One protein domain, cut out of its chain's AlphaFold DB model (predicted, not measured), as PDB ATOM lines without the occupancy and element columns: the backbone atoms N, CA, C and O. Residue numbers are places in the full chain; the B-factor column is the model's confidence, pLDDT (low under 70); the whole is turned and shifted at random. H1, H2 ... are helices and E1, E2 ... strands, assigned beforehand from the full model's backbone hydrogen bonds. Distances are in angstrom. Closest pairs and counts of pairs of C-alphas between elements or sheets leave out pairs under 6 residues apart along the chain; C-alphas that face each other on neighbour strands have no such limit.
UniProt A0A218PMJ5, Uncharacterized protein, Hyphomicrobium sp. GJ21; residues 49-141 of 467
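AT A GLANCE: This is residues 49 to 141 of the 467 residues of an uncharacterized protein of Hyphomicrobium sp. GJ21 (UniProt A0A218PMJ5). A twisted sheet of five strands is covered over one face by two helices, H1 and H2, which run side by side in opposite ways, making two layers, helices on one face of a sheet. A long stretch with no named element, residues 70 to 84, links the strands E1 and E2. The printed part has 93 residues, with two named helices and five named strands in the order H1 E1 E2 H2 E3 E4 E5 along the chain. The sheet is mixed, in the order E1 E2 E5 E4 E3, and the class is mixed, helices and strands. The whole is compact, with a radius of gyration of the C-alphas of 12.1 A and spans of 31 by 28 by 25 A.

IN THESE COORDINATES: Across the sheet, E1 is residues 66 to 69, E2 is residues 85 to 89, E5 is residues 134 to 140, 19.5 A long from first to last C-alpha, E4 is residues 121 to 127, 19.8 A, and E3 is residues 111 to 118, 22.8 A. H2 is residues 91 to 107, 24.5 A, from C-alpha 91 at (174.419, 152.937, 176.821) to C-alpha 107 at (155.393, 167.703, 181.101). H1 is residues 49 to 62, 20.6 A, and begins at C-alpha 49 (151.685, 169.595, 168.382). E5 ends at C-alpha 140 (172.882, 150.790, 168.150).

HOW THE PARTS SIT: E3, E4 and E5 form a meander, each strand the antiparallel neighbour of the one before. N 113 and O 125 of the hairpin E3 and E4 are 2.8 A apart, and N 124 and O 137 of the hairpin E4 and E5 are 2.9 A apart, both within hydrogen-bond range. E2 is parallel to E5, with N 87 and O 138 at 2.9 A. E1 and E2 are an antiparallel hairpin, with N 68 and O 88 at 2.9 A. E2, H2 and E3 form a split strand-helix-strand unit, two strands running the same way with E5 and E4 between them, and its crossover is right-handed. H2 is on the sheet at a height of 7.8 A, and the closest C-alphas of H2 and E3, those of Thr 105 and His 111, are 5.5 A apart. H1 is on the sheet at a height of 8.6 A, and its line stands at 11 degrees to E4 on the local plane, along the strands. H1 and H2 are close but not clearly touching, the C-alphas of Ile 60 and Leu 97 being closest at 7.8 A, at a shallow tilt of 30 degrees. In H1 and H2 every O i to N i+4 pair is within hydrogen-bond range.

THE WHOLE: The C-alphas farthest apart, those of Ala 51 and Ser 118, are 32.8 A apart. The printed part has no cut. The link from E1 to E2, 15 residues, is long. The mean pLDDT of the printed part is 93.7, and no printed residue is under 70.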
ATOM      1  N   PRO A  49     151.005 170.817 167.926       83.06
ATOM      2  CA  PRO A  49     151.685 169.595 168.382       83.06
ATOM      3  C   PRO A  49     152.928 169.222 167.558       83.06
ATOM      4  O   PRO A  49     153.930 168.755 168.103       83.06
ATOM      5  N   ARG A  50     152.906 169.493 166.248       84.44
ATOM      6  CA  ARG A  50     154.031 169.224 165.344       84.44
ATOM      7  C   ARG A  50     155.213 170.168 165.587       84.44
ATOM      8  O   ARG A  50     156.367 169.756 165.457       84.44
ATOM      9  N   ALA A  51     154.946 171.417 165.972       87.62
ATOM     10  CA  ALA A  51     155.997 172.368 166.337       87.62
ATOM     11  C   ALA A  51     156.731 171.939 167.617       87.62
ATOM     12  O   ALA A  51     157.950 172.070 167.695       87.62
ATOM     13  N   VAL A  52     156.023 171.345 168.584       90.19
ATOM     14  CA  VAL A  52     156.648 170.768 169.789       90.19
ATOM     15  C   VAL A  52     157.558 169.598 169.420       90.19
ATOM     16  O   VAL A  52     158.691 169.527 169.888       90.19
ATOM     17  N   LEU A  53     157.115 168.723 168.513       90.19
ATOM     18  CA  LEU A  53     157.950 167.627 168.017       90.19
ATOM     19  C   LEU A  53     159.199 168.141 167.278       90.19
ATOM     20  O   LEU A  53     160.274 167.565 167.416       90.19
ATOM     21  N   SER A  54     159.081 169.261 166.560       91.62
ATOM     22  CA  SER A  54     160.221 169.938 165.927       91.62
ATOM     23  C   SER A  54     161.194 170.505 166.968       91.62
ATOM     24  O   SER A  54     162.391 170.272 166.874       91.62
ATOM     25  N   SER A  55     160.690 171.133 168.031       93.62
ATOM     26  CA  SER A  55     161.509 171.569 169.173       93.62
ATOM     27  C   SER A  55     162.244 170.405 169.859       93.62
ATOM     28  O   SER A  55     163.361 170.577 170.351       93.62
ATOM     29  N   ILE A  56     161.645 169.211 169.906       94.81
ATOM     30  CA  ILE A  56     162.303 168.014 170.448       94.81
ATOM     31  C   ILE A  56     163.504 167.604 169.585       94.81
ATOM     32  O   ILE A  56     164.503 167.154 170.145       94.81
ATOM     33  N   ILE A  57     163.458 167.801 168.263       94.25
ATOM     34  CA  ILE A  57     164.604 167.542 167.376       94.25
ATOM     35  C   ILE A  57     165.790 168.408 167.789       94.25
ATOM     36  O   ILE A  57     166.864 167.863 168.038       94.25
ATOM     37  N   ASP A  58     165.578 169.710 167.972       93.44
ATOM     38  CA  ASP A  58     166.637 170.635 168.391       93.44
ATOM     39  C   ASP A  58     167.240 170.221 169.741       93.44
ATOM     40  O   ASP A  58     168.455 170.266 169.949       93.44
ATOM     41  N   ARG A  59     166.403 169.749 170.671       95.50
ATOM     42  CA  ARG A  59     166.861 169.246 171.975       95.50
ATOM     43  C   ARG A  59     167.671 167.962 171.836       95.50
ATOM     44  O   ARG A  59     168.672 167.823 172.529       95.50
ATOM     45  N   ILE A  60     167.277 167.048 170.945       95.81
ATOM     46  CA  ILE A  60     168.039 165.836 170.592       95.81
ATOM     47  C   ILE A  60     169.374 166.194 169.943       95.81
ATOM     48  O   ILE A  60     170.392 165.597 170.281       95.81
ATOM     49  N   GLN A  61     169.409 167.199 169.077       94.25
ATOM     50  CA  GLN A  61     170.640 167.629 168.422       94.25
ATOM     51  C   GLN A  61     171.638 168.293 169.368       94.25
ATOM     52  O   GLN A  61     172.827 168.210 169.098       94.25
ATOM     53  N   ASN A  62     171.179 168.906 170.464       92.88
ATOM     54  CA  ASN A  62     172.020 169.713 171.361       92.88
ATOM     55  C   ASN A  62     172.097 169.184 172.806       92.88
ATOM     56  O   ASN A  62     172.616 169.858 173.697       92.88
ATOM     57  N   GLY A  63     171.535 168.005 173.078       94.31
ATOM     58  CA  GLY A  63     171.455 167.457 174.430       94.31
ATOM     59  C   GLY A  63     172.784 166.908 174.973       94.31
ATOM     60  O   GLY A  63     173.748 166.744 174.231       94.31
ATOM     61  N   PRO A  64     172.845 166.567 176.274       94.50
ATOM     62  CA  PRO A  64     174.066 166.131 176.968       94.50
ATOM     63  C   PRO A  64     174.467 164.669 176.681       94.50
ATOM     64  O   PRO A  64     175.206 164.052 177.446       94.50
ATOM     65  N   TRP A  65     173.926 164.075 175.622       95.38
ATOM     66  CA  TRP A  65     174.321 162.769 175.101       95.38
ATOM     67  C   TRP A  65     175.293 162.959 173.946       95.38
ATOM     68  O   TRP A  65     175.359 164.030 173.366       95.38
ATOM     69  N   CYS A  66     176.007 161.903 173.577       94.75
ATOM     70  CA  CYS A  66     176.770 161.877 172.336       94.75
ATOM     71  C   CYS A  66     176.296 160.705 171.479       94.75
ATOM     72  O   CYS A  66     176.304 159.551 171.934       94.75
ATOM     73  N   PHE A  67     175.855 161.019 170.264       96.25
ATOM     74  CA  PHE A  67     175.404 160.066 169.259       96.25
ATOM     75  C   PHE A  67     176.154 160.285 167.955       96.25
ATOM     76  O   PHE A  67     176.401 161.417 167.565       96.25
ATOM     77  N   VAL A  68     176.442 159.207 167.237       96.44
ATOM     78  CA  VAL A  68     176.966 159.277 165.873       96.44
ATOM     79  C   VAL A  68     175.869 158.851 164.914       96.44
ATOM     80  O   VAL A  68     175.424 157.704 164.963       96.44
ATOM     81  N   GLN A  69     175.417 159.750 164.043       95.81
ATOM     82  CA  GLN A  69     174.455 159.381 163.006       95.81
ATOM     83  C   GLN A  69     175.153 158.513 161.955       95.81
ATOM     84  O   GLN A  69     176.166 158.909 161.387       95.81
ATOM     85  N   LEU A  70     174.618 157.318 161.704       93.88
ATOM     86  CA  LEU A  70     175.306 156.305 160.897       93.88
ATOM     87  C   LEU A  70     175.191 156.523 159.388       93.88
ATOM     88  O   LEU A  70     175.950 155.910 158.643       93.88
ATOM     89  N   ARG A  71     174.185 157.279 158.934       89.25
ATOM     90  CA  ARG A  71     173.925 157.544 157.512       89.25
ATOM     91  C   ARG A  71     172.856 158.612 157.305       89.25
ATOM     92  O   ARG A  71     172.013 158.836 158.174       89.25
ATOM     93  N   GLY A  72     172.815 159.147 156.087       86.69
ATOM     94  CA  GLY A  72     171.747 160.023 155.600       86.69
ATOM     95  C   GLY A  72     172.012 161.512 155.820       86.69
ATOM     96  O   GLY A  72     173.096 161.917 156.249       86.69
ATOM     97  N   ALA A  73     171.014 162.329 155.486       88.00
ATOM     98  CA  ALA A  73     171.047 163.762 155.756       88.00
ATOM     99  C   ALA A  73     171.015 164.017 157.274       88.00
ATOM    100  O   ALA A  73     170.484 163.176 158.002       88.00
ATOM    101  N   PRO A  74     171.595 165.125 157.770       91.62
ATOM    102  CA  PRO A  74     171.461 165.511 159.172       91.62
ATOM    103  C   PRO A  74     169.996 165.490 159.624       91.62
ATOM    104  O   PRO A  74     169.119 165.892 158.859       91.62
ATOM    105  N   LEU A  75     169.757 165.024 160.854       93.44
ATOM    106  CA  LEU A  75     168.422 164.988 161.456       93.44
ATOM    107  C   LEU A  75     167.702 166.336 161.278       93.44
ATOM    108  O   LEU A  75     168.274 167.386 161.568       93.44
ATOM    109  N   SER A  76     166.454 166.311 160.822       93.38
ATOM    110  CA  SER A  76     165.663 167.514 160.562       93.38
ATOM    111  C   SER A  76     164.164 167.266 160.748       93.38
ATOM    112  O   SER A  76     163.710 166.138 160.939       93.38
ATOM    113  N   THR A  77     163.359 168.324 160.655       92.12
ATOM    114  CA  THR A  77     161.888 168.234 160.725       92.12
ATOM    115  C   THR A  77     161.277 167.407 159.596       92.12
ATOM    116  O   THR A  77     160.144 166.936 159.723       92.12
ATOM    117  N   GLU A  78     162.018 167.182 158.508       90.75
ATOM    118  CA  GLU A  78     161.592 166.287 157.442       90.75
ATOM    119  C   GLU A  78     161.522 164.825 157.881       90.75
ATOM    120  O   GLU A  78     160.784 164.056 157.272       90.75
ATOM    121  N   ASP A  79     162.245 164.434 158.935       91.88
ATOM    122  CA  ASP A  79     162.247 163.062 159.447       91.88
ATOM    123  C   ASP A  79     160.957 162.714 160.215       91.88
ATOM    124  O   ASP A  79     160.684 161.542 160.490       91.88
ATOM    125  N   ILE A  80     160.112 163.709 160.517       91.88
ATOM    126  CA  ILE A  80     158.799 163.503 161.138       91.88
ATOM    127  C   ILE A  80     157.891 162.716 160.186       91.88
ATOM    128  O   ILE A  80     157.567 163.166 159.085       91.88
ATOM    129  N   GLY A  81     157.436 161.548 160.638       86.56
ATOM    130  CA  GLY A  81     156.596 160.637 159.859       86.56
ATOM    131  C   GLY A  81     157.353 159.875 158.765       86.56
ATOM    132  O   GLY A  81     156.720 159.178 157.968       86.56
ATOM    133  N   ARG A  82     158.688 159.992 158.708       83.31
ATOM    134  CA  ARG A  82     159.553 159.199 157.823       83.31
ATOM    135  C   ARG A  82     160.146 157.996 158.575       83.31
ATOM    136  O   ARG A  82     159.748 157.682 159.695       83.31
ATOM    137  N   GLY A  83     161.011 157.244 157.891       79.81
ATOM    138  CA  GLY A  83     161.646 156.030 158.411       79.81
ATOM    139  C   GLY A  83     162.547 156.255 159.632       79.81
ATOM    140  O   GLY A  83     162.617 157.338 160.200       79.81
ATOM    141  N   ASP A  84     163.242 155.200 160.042       89.19
ATOM    142  CA  ASP A  84     164.168 155.216 161.170       89.19
ATOM    143  C   ASP A  84     165.457 155.996 160.868       89.19
ATOM    144  O   ASP A  84     166.087 155.823 159.821       89.19
ATOM    145  N   VAL A  85     165.880 156.820 161.831       94.06
ATOM    146  CA  VAL A  85     167.221 157.416 161.862       94.06
ATOM    147  C   VAL A  85     168.115 156.554 162.750       94.06
ATOM    148  O   VAL A  85     167.859 156.378 163.946       94.06
ATOM    149  N   ASP A  86     169.165 155.987 162.157       95.38
ATOM    150  CA  ASP A  86     170.103 155.115 162.858       95.38
ATOM    151  C   ASP A  86     171.257 155.897 163.488       95.38
ATOM    152  O   ASP A  86     172.001 156.609 162.806       95.38
ATOM    153  N   PHE A  87     171.481 155.641 164.773       96.94
ATOM    154  CA  PHE A  87     172.601 156.172 165.536       96.94
ATOM    155  C   PHE A  87     173.460 155.050 166.111       96.94
ATOM    156  O   PHE A  87     172.959 153.984 166.465       96.94
ATOM    157  N   LEU A  88     174.753 155.314 166.262       96.62
ATOM    158  CA  LEU A  88     175.656 154.579 167.139       96.62
ATOM    159  C   LEU A  88     175.809 155.373 168.438       96.62
ATOM    160  O   LEU A  88     176.064 156.578 168.408       96.62
ATOM    161  N   ALA A  89     175.612 154.713 169.575       95.88
ATOM    162  CA  ALA A  89     175.520 155.372 170.870       95.88
ATOM    163  C   ALA A  89     176.079 154.497 171.994       95.88
ATOM    164  O   ALA A  89     175.954 153.273 171.971       95.88
ATOM    165  N   SER A  90     176.628 155.131 173.028       94.94
ATOM    166  CA  SER A  90     176.903 154.448 174.292       94.94
ATOM    167  C   SER A  90     175.597 154.199 175.062       94.94
ATOM    168  O   SER A  90     174.591 154.899 174.887       94.94
ATOM    169  N   ARG A  91     175.595 153.211 175.969       94.62
ATOM    170  CA  ARG A  91     174.419 152.937 176.821       94.62
ATOM    171  C   ARG A  91     174.051 154.148 177.684       94.62
ATOM    172  O   ARG A  91     172.866 154.418 177.848       94.62
ATOM    173  N   SER A  92     175.042 154.864 178.215       95.31
ATOM    174  CA  SER A  92     174.818 156.033 179.072       95.31
ATOM    175  C   SER A  92     174.146 157.180 178.320       95.31
ATOM    176  O   SER A  92     173.196 157.755 178.848       95.31
ATOM    177  N   SER A  93     174.563 157.464 177.080       96.44
ATOM    178  CA  SER A  93     173.918 158.470 176.223       96.44
ATOM    179  C   SER A  93     172.447 158.126 175.960       96.44
ATOM    180  O   SER A  93     171.575 158.986 176.077       96.44
ATOM    181  N   VAL A  94     172.147 156.854 175.665       97.44
ATOM    182  CA  VAL A  94     170.759 156.401 175.468       97.44
ATOM    183  C   VAL A  94     169.952 156.531 176.760       97.44
ATOM    184  O   VAL A  94     168.856 157.080 176.735       97.44
ATOM    185  N   ASP A  95     170.480 156.088 177.903       96.81
ATOM    186  CA  ASP A  95     169.781 156.180 179.191       96.81
ATOM    187  C   ASP A  95     169.516 157.641 179.617       96.81
ATOM    188  O   ASP A  95     168.475 157.930 180.224       96.81
ATOM    189  N   ALA A  96     170.423 158.565 179.276       97.19
ATOM    190  CA  ALA A  96     170.247 160.000 179.480       97.19
ATOM    191  C   ALA A  96     169.110 160.559 178.609       97.19
ATOM    192  O   ALA A  96     168.212 161.217 179.138       97.19
ATOM    193  N   LEU A  97     169.082 160.226 177.312       98.12
ATOM    194  CA  LEU A  97     167.988 160.617 176.417       98.12
ATOM    195  C   LEU A  97     166.647 160.041 176.880       98.12
ATOM    196  O   LEU A  97     165.665 160.770 176.967       98.12
ATOM    197  N   LEU A  98     166.589 158.752 177.225       98.25
ATOM    198  CA  LEU A  98     165.353 158.134 177.710       98.25
ATOM    199  C   LEU A  98     164.846 158.819 178.984       98.25
ATOM    200  O   LEU A  98     163.636 158.971 179.155       98.25
ATOM    201  N   SER A  99     165.754 159.235 179.872       98.00
ATOM    202  CA  SER A  99     165.391 159.996 181.070       98.00
ATOM    203  C   SER A  99     164.834 161.373 180.715       98.00
ATOM    204  O   SER A  99     163.836 161.768 181.303       98.00
ATOM    205  N   ALA A 100     165.406 162.070 179.729       98.06
ATOM    206  CA  ALA A 100     164.860 163.336 179.244       98.06
ATOM    207  C   ALA A 100     163.465 163.156 178.616       98.06
ATOM    208  O   ALA A 100     162.543 163.886 178.957       98.06
ATOM    209  N   VAL A 101     163.269 162.123 177.790       98.19
ATOM    210  CA  VAL A 101     161.969 161.790 177.179       98.19
ATOM    211  C   VAL A 101     160.899 161.482 178.229       98.19
ATOM    212  O   VAL A 101     159.731 161.828 178.044       98.19
ATOM    213  N   PHE A 102     161.273 160.840 179.339       98.19
ATOM    214  CA  PHE A 102     160.368 160.644 180.469       98.19
ATOM    215  C   PHE A 102     159.885 161.985 181.039       98.19
ATOM    216  O   PHE A 102     158.677 162.162 181.190       98.19
ATOM    217  N   GLU A 103     160.791 162.941 181.263       96.81
ATOM    218  CA  GLU A 103     160.432 164.283 181.743       96.81
ATOM    219  C   GLU A 103     159.564 165.045 180.725       96.81
ATOM    220  O   GLU A 103     158.556 165.638 181.103       96.81
ATOM    221  N   TRP A 104     159.875 164.970 179.425       97.12
ATOM    222  CA  TRP A 104     159.076 165.611 178.364       97.12
ATOM    223  C   TRP A 104     157.661 165.027 178.288       97.12
ATOM    224  O   TRP A 104     156.674 165.751 178.153       97.12
ATOM    225  N   THR A 105     157.538 163.706 178.449       97.00
ATOM    226  CA  THR A 105     156.230 163.042 178.513       97.00
ATOM    227  C   THR A 105     155.464 163.471 179.766       97.00
ATOM    228  O   THR A 105     154.262 163.736 179.704       97.00
ATOM    229  N   LEU A 106     156.130 163.559 180.920       94.06
ATOM    230  CA  LEU A 106     155.497 163.997 182.164       94.06
ATOM    231  C   LEU A 106     154.976 165.440 182.048       94.06
ATOM    232  O   LEU A 106     153.841 165.707 182.449       94.06
ATOM    233  N   ALA A 107     155.755 166.320 181.412       93.00
ATOM    234  CA  ALA A 107     155.393 167.703 181.101       93.00
ATOM    235  C   ALA A 107     154.263 167.841 180.059       93.00
ATOM    236  O   ALA A 107     153.691 168.918 179.918       93.00
ATOM    237  N   GLY A 108     153.893 166.758 179.367       93.50
ATOM    238  CA  GLY A 108     152.823 166.760 178.366       93.50
ATOM    239  C   GLY A 108     153.244 167.277 176.996       93.50
ATOM    240  O   GLY A 108     152.397 167.725 176.230       93.50
ATOM    241  N   GLU A 109     154.535 167.202 176.681       94.75
ATOM    242  CA  GLU A 109     155.084 167.633 175.392       94.75
ATOM    243  C   GLU A 109     154.979 166.535 174.322       94.75
ATOM    244  O   GLU A 109     154.839 166.831 173.136       94.75
ATOM    245  N   CYS A 110     155.033 165.261 174.723       96.50
ATOM    246  CA  CYS A 110     155.049 164.126 173.802       96.50
ATOM    247  C   CYS A 110     154.500 162.832 174.424       96.50
ATOM    248  O   CYS A 110     154.274 162.732 175.632       96.50
ATOM    249  N   HIS A 111     154.373 161.799 173.593       97.81
ATOM    250  CA  HIS A 111     154.355 160.399 174.024       97.81
ATOM    251  C   HIS A 111     155.593 159.673 173.500       97.81
ATOM    252  O   HIS A 111     156.232 160.139 172.561       97.81
ATOM    253  N   ALA A 112     155.926 158.505 174.051       98.12
ATOM    254  CA  ALA A 112     157.035 157.721 173.515       98.12
ATOM    255  C   ALA A 112     156.815 156.210 173.584       98.12
ATOM    256  O   ALA A 112     156.191 155.696 174.510       98.12
ATOM    257  N   ILE A 113     157.386 155.478 172.628       97.62
ATOM    258  CA  ILE A 113     157.505 154.022 172.654       97.62
ATOM    259  C   ILE A 113     158.985 153.641 172.653       97.62
ATOM    260  O   ILE A 113     159.710 153.893 171.697       97.62
ATOM    261  N   ILE A 114     159.407 152.940 173.697       97.38
ATOM    262  CA  ILE A 114     160.740 152.361 173.846       97.38
ATOM    263  C   ILE A 114     160.658 150.873 173.512       97.38
ATOM    264  O   ILE A 114     159.877 150.118 174.105       97.38
ATOM    265  N   ARG A 115     161.469 150.423 172.556       94.38
ATOM    266  CA  ARG A 115     161.514 149.032 172.097       94.38
ATOM    267  C   ARG A 115     162.931 148.495 172.218       94.38
ATOM    268  O   ARG A 115     163.858 149.033 171.634       94.38
ATOM    269  N   SER A 116     163.090 147.370 172.902       91.38
ATOM    270  CA  SER A 116     164.365 146.652 172.960       91.38
ATOM    271  C   SER A 116     164.119 145.166 172.733       91.38
ATOM    272  O   SER A 116     163.250 144.573 173.373       91.38
ATOM    273  N   ARG A 117     164.848 144.559 171.792       84.94
ATOM    274  CA  ARG A 117     164.817 143.104 171.544       84.94
ATOM    275  C   ARG A 117     166.055 142.413 172.108       84.94
ATOM    276  O   ARG A 117     165.932 141.321 172.653       84.94
ATOM    277  N   SER A 118     167.209 143.060 171.990       85.06
ATOM    278  CA  SER A 118     168.489 142.632 172.549       85.06
ATOM    279  C   SER A 118     169.162 143.814 173.243       85.06
ATOM    280  O   SER A 118     168.704 144.950 173.146       85.06
ATOM    281  N   ALA A 119     170.255 143.554 173.959       86.00
ATOM    282  CA  ALA A 119     171.026 144.619 174.592       86.00
ATOM    283  C   ALA A 119     171.693 145.557 173.563       86.00
ATOM    284  O   ALA A 119     172.074 146.669 173.923       86.00
ATOM    285  N   ASP A 120     171.786 145.123 172.308       89.69
ATOM    286  CA  ASP A 120     172.614 145.721 171.257       89.69
ATOM    287  C   ASP A 120     171.937 146.906 170.579       89.69
ATOM    288  O   ASP A 120     172.606 147.696 169.918       89.69
ATOM    289  N   LYS A 121     170.609 147.010 170.695       93.50
ATOM    290  CA  LYS A 121     169.822 148.028 170.002       93.50
ATOM    291  C   LYS A 121     168.605 148.459 170.810       93.50
ATOM    292  O   LYS A 121     167.820 147.618 171.256       93.50
ATOM    293  N   VAL A 122     168.418 149.770 170.924       96.56
ATOM    294  CA  VAL A 122     167.234 150.401 171.512       96.56
ATOM    295  C   VAL A 122     166.541 151.229 170.437       96.56
ATOM    296  O   VAL A 122     167.133 152.144 169.884       96.56
ATOM    297  N   GLY A 123     165.285 150.907 170.151       96.69
ATOM    298  CA  GLY A 123     164.413 151.734 169.326       96.69
ATOM    299  C   GLY A 123     163.614 152.696 170.198       96.69
ATOM    300  O   GLY A 123     163.074 152.289 171.233       96.69
ATOM    301  N   LEU A 124     163.506 153.947 169.773       97.75
ATOM    302  CA  LEU A 124     162.715 154.988 170.416       97.75
ATOM    303  C   LEU A 124     161.830 155.641 169.360       97.75
ATOM    304  O   LEU A 124     162.316 156.097 168.337       97.75
ATOM    305  N   GLU A 125     160.534 155.694 169.620       97.38
ATOM    306  CA  GLU A 125     159.584 156.422 168.787       97.38
ATOM    307  C   GLU A 125     158.943 157.510 169.643       97.38
ATOM    308  O   GLU A 125     158.325 157.178 170.653       97.38
ATOM    309  N   ILE A 126     159.125 158.780 169.290       97.75
ATOM    310  CA  ILE A 126     158.533 159.922 170.000       97.75
ATOM    311  C   ILE A 126     157.360 160.421 169.173       97.75
ATOM    312  O   ILE A 126     157.530 160.691 167.990       97.75
ATOM    313  N   PHE A 127     156.187 160.538 169.782       96.50
ATOM    314  CA  PHE A 127     154.978 161.035 169.139       96.50
ATOM    315  C   PHE A 127     154.662 162.441 169.617       96.50
ATOM    316  O   PHE A 127     154.943 162.787 170.767       96.50
ATOM    317  N   ASP A 128     153.977 163.200 168.768       94.75
ATOM    318  CA  ASP A 128     153.216 164.353 169.235       94.75
ATOM    319  C   ASP A 128     152.186 163.955 170.319       94.75
ATOM    320  O   ASP A 128     151.889 162.776 170.545       94.75
ATOM    321  N   ILE A 129     151.626 164.948 171.011       93.00
ATOM    322  CA  ILE A 129     150.652 164.720 172.094       93.00
ATOM    323  C   ILE A 129     149.299 164.157 171.606       93.00
ATOM    324  O   ILE A 129     148.482 163.707 172.408       93.00
ATOM    325  N   ASP A 130     149.056 164.157 170.295       91.56
ATOM    326  CA  ASP A 130     147.860 163.584 169.670       91.56
ATOM    327  C   ASP A 130     148.069 162.119 169.233       91.56
ATOM    328  O   ASP A 130     147.119 161.431 168.834       91.56
ATOM    329  N   GLY A 131     149.307 161.624 169.288       92.00
ATOM    330  CA  GLY A 131     149.700 160.308 168.803       92.00
ATOM    331  C   GLY A 131     149.592 160.144 167.283       92.00
ATOM    332  O   GLY A 131     149.300 159.029 166.842       92.00
ATOM    333  N   ARG A 132     149.742 161.215 166.486       91.44
ATOM    334  CA  ARG A 132     149.599 161.177 165.014       91.44
ATOM    335  C   ARG A 132     150.938 161.171 164.293       91.44
ATOM    336  O   ARG A 132     151.204 160.227 163.551       91.44
ATOM    337  N   ASP A 133     151.749 162.199 164.511       93.19
ATOM    338  CA  ASP A 133     153.093 162.301 163.949       93.19
ATOM    339  C   ASP A 133     154.114 161.660 164.896       93.19
ATOM    340  O   ASP A 133     153.966 161.723 166.122       93.19
ATOM    341  N   SER A 134     155.161 161.044 164.339       94.88
ATOM    342  CA  SER A 134     156.238 160.455 165.135       94.88
ATOM    343  C   SER A 134     157.628 160.613 164.525       94.88
ATOM    344  O   SER A 134     157.795 160.730 163.313       94.88
ATOM    345  N   LEU A 135     158.633 160.602 165.397       95.44
ATOM    346  CA  LEU A 135     160.050 160.486 165.071       95.44
ATOM    347  C   LEU A 135     160.542 159.107 165.487       95.44
ATOM    348  O   LEU A 135     160.366 158.715 166.642       95.44
ATOM    349  N   CYS A 136     161.166 158.384 164.559       96.12
ATOM    350  CA  CYS A 136     161.666 157.033 164.784       96.12
ATOM    351  C   CYS A 136     163.194 157.022 164.851       96.12
ATOM    352  O   CYS A 136     163.876 157.369 163.890       96.12
ATOM    353  N   PHE A 137     163.731 156.544 165.966       97.12
ATOM    354  CA  PHE A 137     165.162 156.452 166.207       97.12
ATOM    355  C   PHE A 137     165.570 155.029 166.533       97.12
ATOM    356  O   PHE A 137     164.901 154.331 167.300       97.12
ATOM    357  N   ASP A 138     166.717 154.629 166.003       96.88
ATOM    358  CA  ASP A 138     167.311 153.332 166.253       96.88
ATOM    359  C   ASP A 138     168.750 153.505 166.756       96.88
ATOM    360  O   ASP A 138     169.674 153.784 165.996       96.88
ATOM    361  N   PHE A 139     168.940 153.311 168.061       97.50
ATOM    362  CA  PHE A 139     170.223 153.453 168.744       97.50
ATOM    363  C   PHE A 139     170.926 152.104 168.854       97.50
ATOM    364  O   PHE A 139     170.536 151.236 169.644       97.50
ATOM    365  N   TRP A 140     171.980 151.927 168.071       96.44
ATOM    366  CA  TRP A 140     172.882 150.790 168.150       96.44
ATOM    367  C   TRP A 140     173.893 151.008 169.280       96.44
ATOM    368  O   TRP A 140     174.672 151.954 169.253       96.44
ATOM    369  N   ILE A 141     173.870 150.111 170.263       95.25
ATOM    370  CA  ILE A 141     174.903 149.968 171.298       95.25
ATOM    371  C   ILE A 141     176.041 149.093 170.769       95.25
ATOM    372  O   ILE A 141     177.213 149.375 170.990       95.25
TER     373      ILE A 141